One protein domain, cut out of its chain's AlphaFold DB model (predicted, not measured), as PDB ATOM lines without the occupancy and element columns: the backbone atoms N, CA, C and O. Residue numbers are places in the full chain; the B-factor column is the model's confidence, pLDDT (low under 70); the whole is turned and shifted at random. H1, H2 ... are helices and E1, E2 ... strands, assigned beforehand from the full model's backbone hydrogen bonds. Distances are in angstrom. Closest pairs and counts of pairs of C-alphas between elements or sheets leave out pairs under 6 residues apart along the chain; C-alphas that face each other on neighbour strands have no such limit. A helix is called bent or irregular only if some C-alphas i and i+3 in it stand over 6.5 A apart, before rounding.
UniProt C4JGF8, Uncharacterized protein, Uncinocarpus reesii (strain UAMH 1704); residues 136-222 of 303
ATOM      1  N   ASP A 136     294.039 170.819 268.886       96.31
ATOM      2  CA  ASP A 136     295.408 171.197 268.498       96.31
ATOM      3  C   ASP A 136     296.207 171.783 269.675       96.31
ATOM      4  O   ASP A 136     297.373 171.442 269.897       96.31
ATOM      5  N   GLU A 137     295.564 172.645 270.466       96.69
ATOM      6  CA  GLU A 137     296.146 173.267 271.661       96.69
ATOM      7  C   GLU A 137     296.426 172.205 272.729       96.69
ATOM      8  O   GLU A 137     297.490 172.183 273.351       96.69
ATOM      9  N   LEU A 138     295.484 171.284 272.907       96.94
ATOM     10  CA  LEU A 138     295.591 170.172 273.831       96.94
ATOM     11  C   LEU A 138     296.718 169.218 273.422       96.94
ATOM     12  O   LEU A 138     297.511 168.815 274.275       96.94
ATOM     13  N   TYR A 139     296.839 168.917 272.129       97.62
ATOM     14  CA  TYR A 139     297.890 168.059 271.589       97.62
ATOM     15  C   TYR A 139     299.288 168.613 271.887       97.62
ATOM     16  O   TYR A 139     300.175 167.877 272.335       97.62
ATOM     17  N   VAL A 140     299.508 169.919 271.683       97.12
ATOM     18  CA  VAL A 140     300.815 170.528 271.979       97.12
ATOM     19  C   VAL A 140     301.105 170.587 273.481       97.12
ATOM     20  O   VAL A 140     302.251 170.345 273.877       97.12
ATOM     21  N   MET A 141     300.085 170.823 274.320       97.56
ATOM     22  CA  MET A 141     300.215 170.753 275.782       97.56
ATOM     23  C   MET A 141     300.613 169.343 276.239       97.56
ATOM     24  O   MET A 141     301.561 169.183 277.010       97.56
ATOM     25  N   GLU A 142     299.932 168.316 275.733       97.88
ATOM     26  CA  GLU A 142     300.179 166.916 276.083       97.88
ATOM     27  C   GLU A 142     301.568 166.451 275.632       97.88
ATOM     28  O   GLU A 142     302.299 165.828 276.407       97.88
ATOM     29  N   ARG A 143     301.991 166.821 274.417       98.00
ATOM     30  CA  ARG A 143     303.337 166.515 273.908       98.00
ATOM     31  C   ARG A 143     304.440 167.071 274.804       98.00
ATOM     32  O   ARG A 143     305.421 166.367 275.053       98.00
ATOM     33  N   TYR A 144     304.305 168.311 275.279       98.00
ATOM     34  CA  TYR A 144     305.284 168.886 276.202       98.00
ATOM     35  C   TYR A 144     305.199 168.238 277.589       98.00
ATOM     36  O   TYR A 144     306.233 167.890 278.154       98.00
ATOM     37  N   ALA A 145     303.992 168.022 278.119       97.94
ATOM     38  CA  ALA A 145     303.795 167.401 279.428       97.94
ATOM     39  C   ALA A 145     304.383 165.981 279.487       97.94
ATOM     40  O   ALA A 145     305.145 165.675 280.401       97.94
ATOM     41  N   SER A 146     304.125 165.151 278.473       97.94
ATOM     42  CA  SER A 146     304.729 163.818 278.339       97.94
ATOM     43  C   SER A 146     306.259 163.889 278.319       97.94
ATOM     44  O   SER A 146     306.933 163.098 278.976       97.94
ATOM     45  N   HIS A 147     306.836 164.877 277.631       98.25
ATOM     46  CA  HIS A 147     308.282 165.071 277.631       98.25
ATOM     47  C   HIS A 147     308.830 165.495 279.004       98.25
ATOM     48  O   HIS A 147     309.878 165.001 279.425       98.25
ATOM     49  N   ALA A 148     308.124 166.385 279.700       98.00
ATOM     50  CA  ALA A 148     308.505 166.901 281.010       98.00
ATOM     51  C   ALA A 148     308.569 165.801 282.082       98.00
ATOM     52  O   ALA A 148     309.464 165.837 282.922       98.00
ATOM     53  N   VAL A 149     307.703 164.781 282.001       97.81
ATOM     54  CA  VAL A 149     307.731 163.608 282.900       97.81
ATOM     55  C   VAL A 149     309.074 162.871 282.841       97.81
ATOM     56  O   VAL A 149     309.559 162.380 283.855       97.81
ATOM     57  N   HIS A 150     309.706 162.818 281.667       97.62
ATOM     58  CA  HIS A 150     310.950 162.071 281.457       97.62
ATOM     59  C   HIS A 150     312.206 162.949 281.472       97.62
ATOM     60  O   HIS A 150     313.317 162.439 281.317       97.62
ATOM     61  N   CYS A 151     312.065 164.268 281.609       98.19
ATOM     62  CA  CYS A 151     313.168 165.198 281.426       98.19
ATOM     63  C   CYS A 151     313.265 166.187 282.587       98.19
ATOM     64  O   CYS A 151     312.596 167.216 282.595       98.19
ATOM     65  N   ALA A 152     314.178 165.918 283.524       96.44
ATOM     66  CA  ALA A 152     314.423 166.744 284.708       96.44
ATOM     67  C   ALA A 152     314.543 168.267 284.449       96.44
ATOM     68  O   ALA A 152     313.851 169.023 285.128       96.44
ATOM     69  N   PRO A 153     315.332 168.770 283.469       95.56
ATOM     70  CA  PRO A 153     315.419 170.218 283.226       95.56
ATOM     71  C   PRO A 153     314.114 170.822 282.685       95.56
ATOM     72  O   PRO A 153     313.887 172.026 282.809       95.56
ATOM     73  N   CYS A 154     313.273 169.992 282.070       97.88
ATOM     74  CA  CYS A 154     312.030 170.370 281.411       97.88
ATOM     75  C   CYS A 154     310.790 170.069 282.297       97.88
ATOM     76  O   CYS A 154     309.697 170.520 281.974       97.88
ATOM     77  N   ALA A 155     310.971 169.400 283.446       97.62
ATOM     78  CA  ALA A 155     309.941 169.144 284.459       97.62
ATOM     79  C   ALA A 155     309.504 170.410 285.217       97.62
ATOM     80  O   ALA A 155     308.334 170.547 285.556       97.62
ATOM     81  N   HIS A 156     310.436 171.346 285.446       97.19
ATOM     82  CA  HIS A 156     310.189 172.595 286.179       97.19
ATOM     83  C   HIS A 156     310.705 173.821 285.413       97.19
ATOM     84  O   HIS A 156     311.655 174.481 285.860       97.19
ATOM     85  N   PRO A 157     310.105 174.151 284.252       96.44
ATOM     86  CA  PRO A 157     310.656 175.123 283.309       96.44
ATOM     87  C   PRO A 157     310.896 176.496 283.941       96.44
ATOM     88  O   PRO A 157     311.963 177.081 283.755       96.44
ATOM     89  N   TYR A 158     309.952 176.984 284.752       96.56
ATOM     90  CA  TYR A 158     310.085 178.274 285.430       96.56
ATOM     91  C   TYR A 158     311.308 178.317 286.353       96.56
ATOM     92  O   TYR A 158     312.085 179.271 286.319       96.56
ATOM     93  N   THR A 159     311.523 177.266 287.149       96.56
ATOM     94  CA  THR A 159     312.658 177.214 288.079       96.56
ATOM     95  C   THR A 159     313.994 177.096 287.349       96.56
ATOM     96  O   THR A 159     314.949 177.774 287.733       96.56
ATOM     97  N   THR A 160     314.050 176.301 286.276       95.81
ATOM     98  CA  THR A 160     315.235 176.125 285.426       95.81
ATOM     99  C   THR A 160     315.668 177.465 284.835       95.81
ATOM    100  O   THR A 160     316.820 177.873 284.981       95.81
ATOM    101  N   ILE A 161     314.723 178.210 284.262       94.81
ATOM    102  CA  ILE A 161     314.999 179.499 283.617       94.81
ATOM    103  C   ILE A 161     315.345 180.571 284.654       94.81
ATOM    104  O   ILE A 161     316.268 181.357 284.441       94.81
ATOM    105  N   ARG A 162     314.690 180.561 285.822       95.38
ATOM    106  CA  ARG A 162     315.036 181.465 286.929       95.38
ATOM    107  C   ARG A 162     316.463 181.247 287.439       95.38
ATOM    108  O   ARG A 162     317.106 182.198 287.865       95.38
ATOM    109  N   ARG A 163     316.977 180.014 287.370       95.44
ATOM    110  CA  ARG A 163     318.375 179.667 287.690       95.44
ATOM    111  C   ARG A 163     319.364 180.011 286.565       95.44
ATOM    112  O   ARG A 163     320.543 179.701 286.691       95.44
ATOM    113  N   GLY A 164     318.901 180.607 285.465       94.06
ATOM    114  CA  GLY A 164     319.726 180.905 284.292       94.06
ATOM    115  C   GLY A 164     320.059 179.676 283.443       94.06
ATOM    116  O   GLY A 164     320.920 179.755 282.569       94.06
ATOM    117  N   GLN A 165     319.398 178.540 283.679       94.44
ATOM    118  CA  GLN A 165     319.571 177.339 282.868       94.44
ATOM    119  C   GLN A 165     318.594 177.336 281.690       94.44
ATOM    120  O   GLN A 165     317.473 177.840 281.769       94.44
ATOM    121  N   SER A 166     319.017 176.745 280.575       93.94
ATOM    122  CA  SER A 166     318.163 176.553 279.404       93.94
ATOM    123  C   SER A 166     317.388 175.243 279.484       93.94
ATOM    124  O   SER A 166     317.845 174.262 280.072       93.94
ATOM    125  N   LEU A 167     316.242 175.192 278.804       95.81
ATOM    126  CA  LEU A 167     315.553 173.932 278.551       95.81
ATOM    127  C   LEU A 167     316.416 173.000 277.689       95.81
ATOM    128  O   LEU A 167     317.261 173.428 276.902       95.81
ATOM    129  N   CYS A 168     316.147 171.708 277.820       97.00
ATOM    130  CA  CYS A 168     316.659 170.663 276.951       97.00
ATOM    131  C   CYS A 168     316.348 170.959 275.463       97.00
ATOM    132  O   CYS A 168     315.326 171.566 275.148       97.00
ATOM    133  N   SER A 169     317.185 170.504 274.521       95.44
ATOM    134  CA  SER A 169     317.016 170.794 273.079       95.44
ATOM    135  C   SER A 169     315.666 170.320 272.518       95.44
ATOM    136  O   SER A 169     315.011 171.028 271.751       95.44
ATOM    137  N   ARG A 170     315.215 169.134 272.946       96.81
ATOM    138  CA  ARG A 170     313.899 168.579 272.607       96.81
ATOM    139  C   ARG A 170     312.763 169.387 273.236       96.81
ATOM    140  O   ARG A 170     311.802 169.707 272.544       96.81
ATOM    141  N   GLY A 171     312.906 169.780 274.500       96.44
ATOM    142  CA  GLY A 171     311.964 170.665 275.182       96.44
ATOM    143  C   GLY A 171     311.832 172.003 274.469       96.44
ATOM    144  O   GLY A 171     310.717 172.413 274.178       96.44
ATOM    145  N   ALA A 172     312.943 172.631 274.081       95.38
ATOM    146  CA  ALA A 172     312.932 173.878 273.319       95.38
ATOM    147  C   ALA A 172     312.128 173.750 272.012       95.38
ATOM    148  O   ALA A 172     311.311 174.618 271.724       95.38
ATOM    149  N   ARG A 173     312.271 172.638 271.271       95.62
ATOM    150  CA  ARG A 173     311.441 172.355 270.082       95.62
ATOM    151  C   ARG A 173     309.954 172.233 270.413       95.62
ATOM    152  O   ARG A 173     309.130 172.788 269.693       95.62
ATOM    153  N   HIS A 174     309.601 171.536 271.493       96.50
ATOM    154  CA  HIS A 174     308.208 171.436 271.932       96.50
ATOM    155  C   HIS A 174     307.626 172.809 272.291       96.50
ATOM    156  O   HIS A 174     306.509 173.111 271.884       96.50
ATOM    157  N   VAL A 175     308.397 173.659 272.975       95.94
ATOM    158  CA  VAL A 175     307.989 175.036 273.287       95.94
ATOM    159  C   VAL A 175     307.811 175.861 272.007       95.94
ATOM    160  O   VAL A 175     306.811 176.563 271.883       95.94
ATOM    161  N   THR A 176     308.719 175.750 271.029       95.06
ATOM    162  CA  THR A 176     308.577 176.423 269.725       95.06
ATOM    163  C   THR A 176     307.311 175.988 268.989       95.06
ATOM    164  O   THR A 176     306.611 176.843 268.453       95.06
ATOM    165  N   ASN A 177     306.991 174.691 268.983       94.62
ATOM    166  CA  ASN A 177     305.763 174.189 268.360       94.62
ATOM    167  C   ASN A 177     304.519 174.684 269.108       94.62
ATOM    168  O   ASN A 177     303.561 175.122 268.486       94.62
ATOM    169  N   MET A 178     304.545 174.675 270.440       95.31
ATOM    170  CA  MET A 178     303.432 175.160 271.256       95.31
ATOM    171  C   MET A 178     303.174 176.661 271.044       95.31
ATOM    172  O   MET A 178     302.019 177.073 270.988       95.31
ATOM    173  N   ALA A 179     304.231 177.455 270.841       94.19
ATOM    174  CA  ALA A 179     304.143 178.891 270.567       94.19
ATOM    175  C   ALA A 179     303.413 179.240 269.251       94.19
ATOM    176  O   ALA A 179     303.110 180.409 269.020       94.19
ATOM    177  N   GLN A 180     303.141 178.254 268.388       94.25
ATOM    178  CA  GLN A 180     302.324 178.430 267.180       94.25
ATOM    179  C   GLN A 180     300.820 178.445 267.487       94.25
ATOM    180  O   GLN A 180     300.056 179.034 266.733       94.25
ATOM    181  N   TYR A 181     300.401 177.830 268.595       95.31
ATOM    182  CA  TYR A 181     298.989 177.667 268.956       95.31
ATOM    183  C   TYR A 181     298.607 178.489 270.186       95.31
ATOM    184  O   TYR A 181     297.492 179.002 270.272       95.31
ATOM    185  N   ILE A 182     299.534 178.628 271.137       95.12
ATOM    186  CA  ILE A 182     299.293 179.244 272.442       95.12
ATOM    187  C   ILE A 182     300.362 180.305 272.704       95.12
ATOM    188  O   ILE A 182     301.552 180.062 272.500       95.12
ATOM    189  N   TYR A 183     299.953 181.464 273.215       93.94
ATOM    190  CA  TYR A 183     300.863 182.491 273.722       93.94
ATOM    191  C   TYR A 183     300.554 182.830 275.185       93.94
ATOM    192  O   TYR A 183     299.437 182.619 275.656       93.94
ATOM    193  N   SER A 184     301.555 183.346 275.905       93.69
ATOM    194  CA  SER A 184     301.405 183.795 277.294       93.69
ATOM    195  C   SER A 184     301.137 185.294 277.361       93.69
ATOM    196  O   SER A 184     301.762 186.063 276.624       93.69
ATOM    197  N   ARG A 185     300.254 185.701 278.272       92.12
ATOM    198  CA  ARG A 185     300.056 187.091 278.704       92.12
ATOM    199  C   ARG A 185     299.546 187.083 280.151       92.12
ATOM    200  O   ARG A 185     298.617 186.347 280.457       92.12
ATOM    201  N   ASP A 186     300.145 187.872 281.034       90.50
ATOM    202  CA  ASP A 186     299.768 188.002 282.455       90.50
ATOM    203  C   ASP A 186     299.625 186.661 283.226       90.50
ATOM    204  O   ASP A 186     298.738 186.461 284.057       90.50
ATOM    205  N   GLY A 187     300.482 185.699 282.916       87.81
ATOM    206  CA  GLY A 187     300.609 184.366 283.497       87.81
ATOM    207  C   GLY A 187     299.622 183.362 282.915       87.81
ATOM    208  O   GLY A 187     299.597 182.205 283.345       87.81
ATOM    209  N   LYS A 188     298.804 183.797 281.955       92.69
ATOM    210  CA  LYS A 188     297.683 183.056 281.383       92.69
ATOM    211  C   LYS A 188     297.968 182.655 279.942       92.69
ATOM    212  O   LYS A 188     298.687 183.337 279.214       92.69
ATOM    213  N   ALA A 189     297.372 181.538 279.534       94.75
ATOM    214  CA  ALA A 189     297.444 181.047 278.165       94.75
ATOM    215  C   ALA A 189     296.321 181.652 277.318       94.75
ATOM    216  O   ALA A 189     295.158 181.651 277.717       94.75
ATOM    217  N   TYR A 190     296.667 182.103 276.119       95.31
ATOM    218  CA  TYR A 190     295.732 182.626 275.133       95.31
ATOM    219  C   TYR A 190     295.930 181.938 273.784       95.31
ATOM    220  O   TYR A 190     297.042 181.538 273.433       95.31
ATOM    221  N   SER A 191     294.851 181.832 273.013       95.19
ATOM    222  CA  SER A 191     294.882 181.204 271.690       95.19
ATOM    223  C   SER A 191     295.440 182.131 270.619       95.19
ATOM    224  O   SER A 191     294.950 183.251 270.441       95.19
ATOM    225  N   VAL A 192     296.421 181.644 269.856       93.25
ATOM    226  CA  VAL A 192     296.951 182.338 268.673       93.25
ATOM    227  C   VAL A 192     295.900 182.380 267.559       93.25
ATOM    228  O   VAL A 192     295.686 183.434 266.970       93.25
ATOM    229  N   ALA A 193     295.156 181.289 267.348       90.00
ATOM    230  CA  ALA A 193     294.153 181.207 266.283       90.00
ATOM    231  C   ALA A 193     293.035 182.256 266.424       90.00
ATOM    232  O   ALA A 193     292.536 182.783 265.429       90.00
ATOM    233  N   THR A 194     292.634 182.577 267.659       86.50
ATOM    234  CA  THR A 194     291.630 183.623 267.906       86.50
ATOM    235  C   THR A 194     292.246 185.024 267.797       86.50
ATOM    236  O   THR A 194     291.585 185.951 267.325       86.50
ATOM    237  N   LYS A 195     293.535 185.172 268.149       85.69
ATOM    238  CA  LYS A 195     294.274 186.436 268.020       85.69
ATOM    239  C   LYS A 195     294.352 186.903 266.567       85.69
ATOM    240  O   LYS A 195     294.166 188.090 266.320       85.69
ATOM    241  N   ASP A 196     294.550 185.986 265.624       79.31
ATOM    242  CA  ASP A 196     294.583 186.306 264.188       79.31
ATOM    243  C   ASP A 196     293.234 186.847 263.675       79.31
ATOM    244  O   ASP A 196     293.178 187.546 262.666       79.31
ATOM    245  N   ARG A 197     292.146 186.585 264.409       85.38
ATOM    246  CA  ARG A 197     290.799 187.123 264.157       85.38
ATOM    247  C   ARG A 197     290.501 188.401 264.955       85.38
ATOM    248  O   ARG A 197     289.358 188.846 264.980       85.38
ATOM    249  N   GLY A 198     291.496 188.961 265.645       85.69
ATOM    250  CA  GLY A 198     291.360 190.156 266.483       85.69
ATOM    251  C   GLY A 198     290.767 189.906 267.873       85.69
ATOM    252  O   GLY A 198     290.513 190.860 268.602       85.69
ATOM    253  N   GLN A 199     290.555 188.650 268.278       87.19
ATOM    254  CA  GLN A 199     289.963 188.313 269.576       87.19
ATOM    255  C   GLN A 199     290.978 187.582 270.466       87.19
ATOM    256  O   GLN A 199     291.433 186.480 270.167       87.19
ATOM    257  N   ALA A 200     291.340 188.170 271.606       87.69
ATOM    258  CA  ALA A 200     292.179 187.489 272.589       87.69
ATOM    259  C   ALA A 200     291.318 186.549 273.444       87.69
ATOM    260  O   ALA A 200     290.613 186.994 274.345       87.69
ATOM    261  N   GLN A 201     291.373 185.248 273.160       92.81
ATOM    262  CA  GLN A 201     290.614 184.251 273.912       92.81
ATOM    263  C   GLN A 201     291.505 183.511 274.914       92.81
ATOM    264  O   GLN A 201     292.468 182.854 274.517       92.81
ATOM    265  N   GLU A 202     291.169 183.620 276.204       94.81
ATOM    266  CA  GLU A 202     291.842 182.913 277.299       94.81
ATOM    267  C   GLU A 202     291.521 181.412 277.246       94.81
ATOM    268  O   GLU A 202     290.359 181.006 277.112       94.81
ATOM    269  N   ILE A 203     292.567 180.595 277.357       95.44
ATOM    270  CA  ILE A 203     292.489 179.138 277.393       95.44
ATOM    271  C   ILE A 203     292.629 178.678 278.843       95.44
ATOM    272  O   ILE A 203     293.632 178.928 279.515       95.44
ATOM    273  N   ALA A 204     291.631 177.932 279.301       95.00
ATOM    274  CA  ALA A 204     291.649 177.202 280.553       95.00
ATOM    275  C   ALA A 204     292.683 176.073 280.492       95.00
ATOM    276  O   ALA A 204     292.425 175.047 279.869       95.00
ATOM    277  N   ILE A 205     293.838 176.215 281.148       94.62
ATOM    278  CA  ILE A 205     294.807 175.112 281.244       94.62
ATOM    279  C   ILE A 205     294.253 174.049 282.210       94.62
ATOM    280  O   ILE A 205     294.059 174.350 283.392       94.62
ATOM    281  N   PRO A 206     294.024 172.800 281.759       94.19
ATOM    282  CA  PRO A 206     293.597 171.719 282.642       94.19
ATOM    283  C   PRO A 206     294.600 171.465 283.778       94.19
ATOM    284  O   PRO A 206     295.811 171.481 283.562       94.19
ATOM    285  N   SER A 207     294.107 171.132 284.973       91.62
ATOM    286  CA  SER A 207     294.933 170.892 286.173       91.62
ATOM    287  C   SER A 207     295.986 169.790 285.999       91.62
ATOM    288  O   SER A 207     297.066 169.876 286.580       91.62
ATOM    289  N   ARG A 208     295.717 168.792 285.143       92.88
ATOM    290  CA  ARG A 208     296.676 167.734 284.770       92.88
ATOM    291  C   ARG A 208     297.947 168.258 284.090       92.88
ATOM    292  O   ARG A 208     298.952 167.558 284.053       92.88
ATOM    293  N   PHE A 209     297.925 169.487 283.574       95.50
ATOM    294  CA  PHE A 209     299.041 170.118 282.877       95.50
ATOM    295  C   PHE A 209     299.660 171.259 283.694       95.50
ATOM    296  O   PHE A 209     299.956 172.330 283.165       95.50
ATOM    297  N   ALA A 210     299.905 171.029 284.988       95.25
ATOM    298  CA  ALA A 210     300.540 172.011 285.876       95.25
ATOM    299  C   ALA A 210     301.893 172.530 285.340       95.25
ATOM    300  O   ALA A 210     302.203 173.715 285.468       95.25
ATOM    301  N   VAL A 211     302.655 171.670 284.656       97.12
ATOM    302  CA  VAL A 211     303.929 172.039 284.017       97.12
ATOM    303  C   VAL A 211     303.735 173.119 282.941       97.12
ATOM    304  O   VAL A 211     304.575 174.003 282.789       97.12
ATOM    305  N   ILE A 212     302.610 173.109 282.220       96.88
ATOM    306  CA  ILE A 212     302.310 174.123 281.200       96.88
ATOM    307  C   ILE A 212     302.022 175.477 281.854       96.88
ATOM    308  O   ILE A 212     302.488 176.500 281.359       96.88
ATOM    309  N   ALA A 213     301.337 175.504 282.999       95.19
ATOM    310  CA  ALA A 213     301.129 176.739 283.755       95.19
ATOM    311  C   ALA A 213     302.451 177.321 284.301       95.19
ATOM    312  O   ALA A 213     302.627 178.540 284.372       95.19
ATOM    313  N   GLU A 214     303.418 176.475 284.671       95.81
ATOM    314  CA  GLU A 214     304.788 176.929 284.955       95.81
ATOM    315  C   GLU A 214     305.493 177.458 283.708       95.81
ATOM    316  O   GLU A 214     306.159 178.490 283.770       95.81
ATOM    317  N   LEU A 215     305.330 176.785 282.571       96.19
ATOM    318  CA  LEU A 215     305.917 177.209 281.309       96.19
ATOM    319  C   LEU A 215     305.378 178.576 280.856       96.19
ATOM    320  O   LEU A 215     306.172 179.401 280.412       96.19
ATOM    321  N   MET A 216     304.079 178.853 281.027       95.69
ATOM    322  CA  MET A 216     303.488 180.178 280.760       95.69
ATOM    323  C   MET A 216     304.173 181.266 281.589       95.69
ATOM    324  O   MET A 216     304.687 182.227 281.030       95.69
ATOM    325  N   ARG A 217     304.334 181.057 282.900       95.38
ATOM    326  CA  ARG A 217     305.094 181.983 283.764       95.38
ATOM    327  C   ARG A 217     306.551 182.149 283.321       95.38
ATOM    328  O   ARG A 217     307.137 183.219 283.469       95.38
ATOM    329  N   ALA A 218     307.153 181.097 282.772       95.19
ATOM    330  CA  ALA A 218     308.521 181.145 282.271       95.19
ATOM    331  C   ALA A 218     308.664 181.985 280.990       95.19
ATOM    332  O   ALA A 218     309.703 182.620 280.798       95.19
ATOM    333  N   PHE A 219     307.632 182.040 280.142       94.00
ATOM    334  CA  PHE A 219     307.599 182.949 278.995       94.00
ATOM    335  C   PHE A 219     307.689 184.411 279.419       94.00
ATOM    336  O   PHE A 219     308.449 185.172 278.824       94.00
ATOM    337  N   GLU A 220     306.988 184.781 280.482       91.81
ATOM    338  CA  GLU A 220     306.952 186.163 280.983       91.81
ATOM    339  C   GLU A 220     308.262 186.577 281.628       91.81
ATOM    340  O   GLU A 220     308.697 187.716 281.503       91.81
ATOM    341  N   TYR A 221     308.933 185.616 282.264       92.31
ATOM    342  CA  TYR A 221     310.266 185.821 282.812       92.31
ATOM    343  C   TYR A 221     311.337 186.015 281.719       92.31
ATOM    344  O   TYR A 221     312.457 186.426 282.012       92.31
ATOM    345  N   GLY A 222     311.012 185.742 280.451       87.62
ATOM    346  CA  GLY A 222     311.912 185.977 279.324       87.62
ATOM    347  C   GLY A 222     312.483 184.707 278.704       87.62
ATOM    348  O   GLY A 222     313.594 184.736 278.166       87.62
TER     349      GLY A 222
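Overview. This is residues 136 to 222 of the 303 residues of an uncharacterized protein of Uncinocarpus reesii (strain UAMH 1704) (UniProt C4JGF8). A small hairpin of two strands, E1 and E2, and the short helix H3 stand on opposite sides of H6, whose first turns cross H1 at about a right angle. H1 and H4 lie side by side, opposite ways, along the longest axis, with H2 at one end and H5 beyond the hairpin at the other. The printed part has 87 residues, in the order H1 H2 H3 H4 E1 E2 H5 H6; the two-stranded sheet is antiparallel and the class is mostly helix. It is compact, with a radius of gyration of the C-alphas of 12.3 A, yet elongated, spanning 36 by 23 by 23 A.

Along the chain. E1 is residues 182 to 185 and E2 188 to 191. H1, residues 136 to 150, is 22.2 A long from C-alpha 136 at (295.408, 171.197, 268.498). H2 is 152 to 155, H3 157 to 162, H4 169 to 178 with 14.4 A, and H5 192 to 195. H6, 207 to 220, is 20.1 A long, ends at C-alpha 220 at (306.952, 186.163, 280.983), and is irregular: C-alphas 208 and 211 are 8.5 A apart.

Arrangement. In the hairpin E1 and E2, N 183 and O 190 are 2.9 A apart, within hydrogen-bond range. The closest C-alphas of E1 and H6 are Ser 184 and Met 216, 5.4 A; those of E1 and H5 are Ile 182 and Val 192, 5.4 A. H3 touches H6 at a shallow tilt of 31 degrees, the same way, closest at C-alphas 158 and 218, 4.5 A. H1, the hub, touches H6 about perpendicular at 87 degrees, with H6 residues 209 to 212 alone, closest at C-alphas 145 and 209, 6.5 A. H1 touches H4 at a shallow tilt of 19 degrees, opposite ways, closest at C-alphas 140 and 178, 5.4 A. H2 and H1 touch only at the corner, C-alphas 155 and 148 being 4.4 A apart. Every O i to N i+4 pair is within range in H3 and H4, against 10 of 11 in H1 and 8 of 10 in H6; H2 and H5 are too short for one.

Size, cuts and confidence. The farthest C-alphas, Ala 152 and Gly 198, are 37.6 A apart. The printed part has no cut. The link H5 to H6 is long, 11 residues, and its residues 202 to 203 pair antiparallel with 189 to 190 of E2. Mean pLDDT of the printed part is 94.5, and no printed residue is under 70.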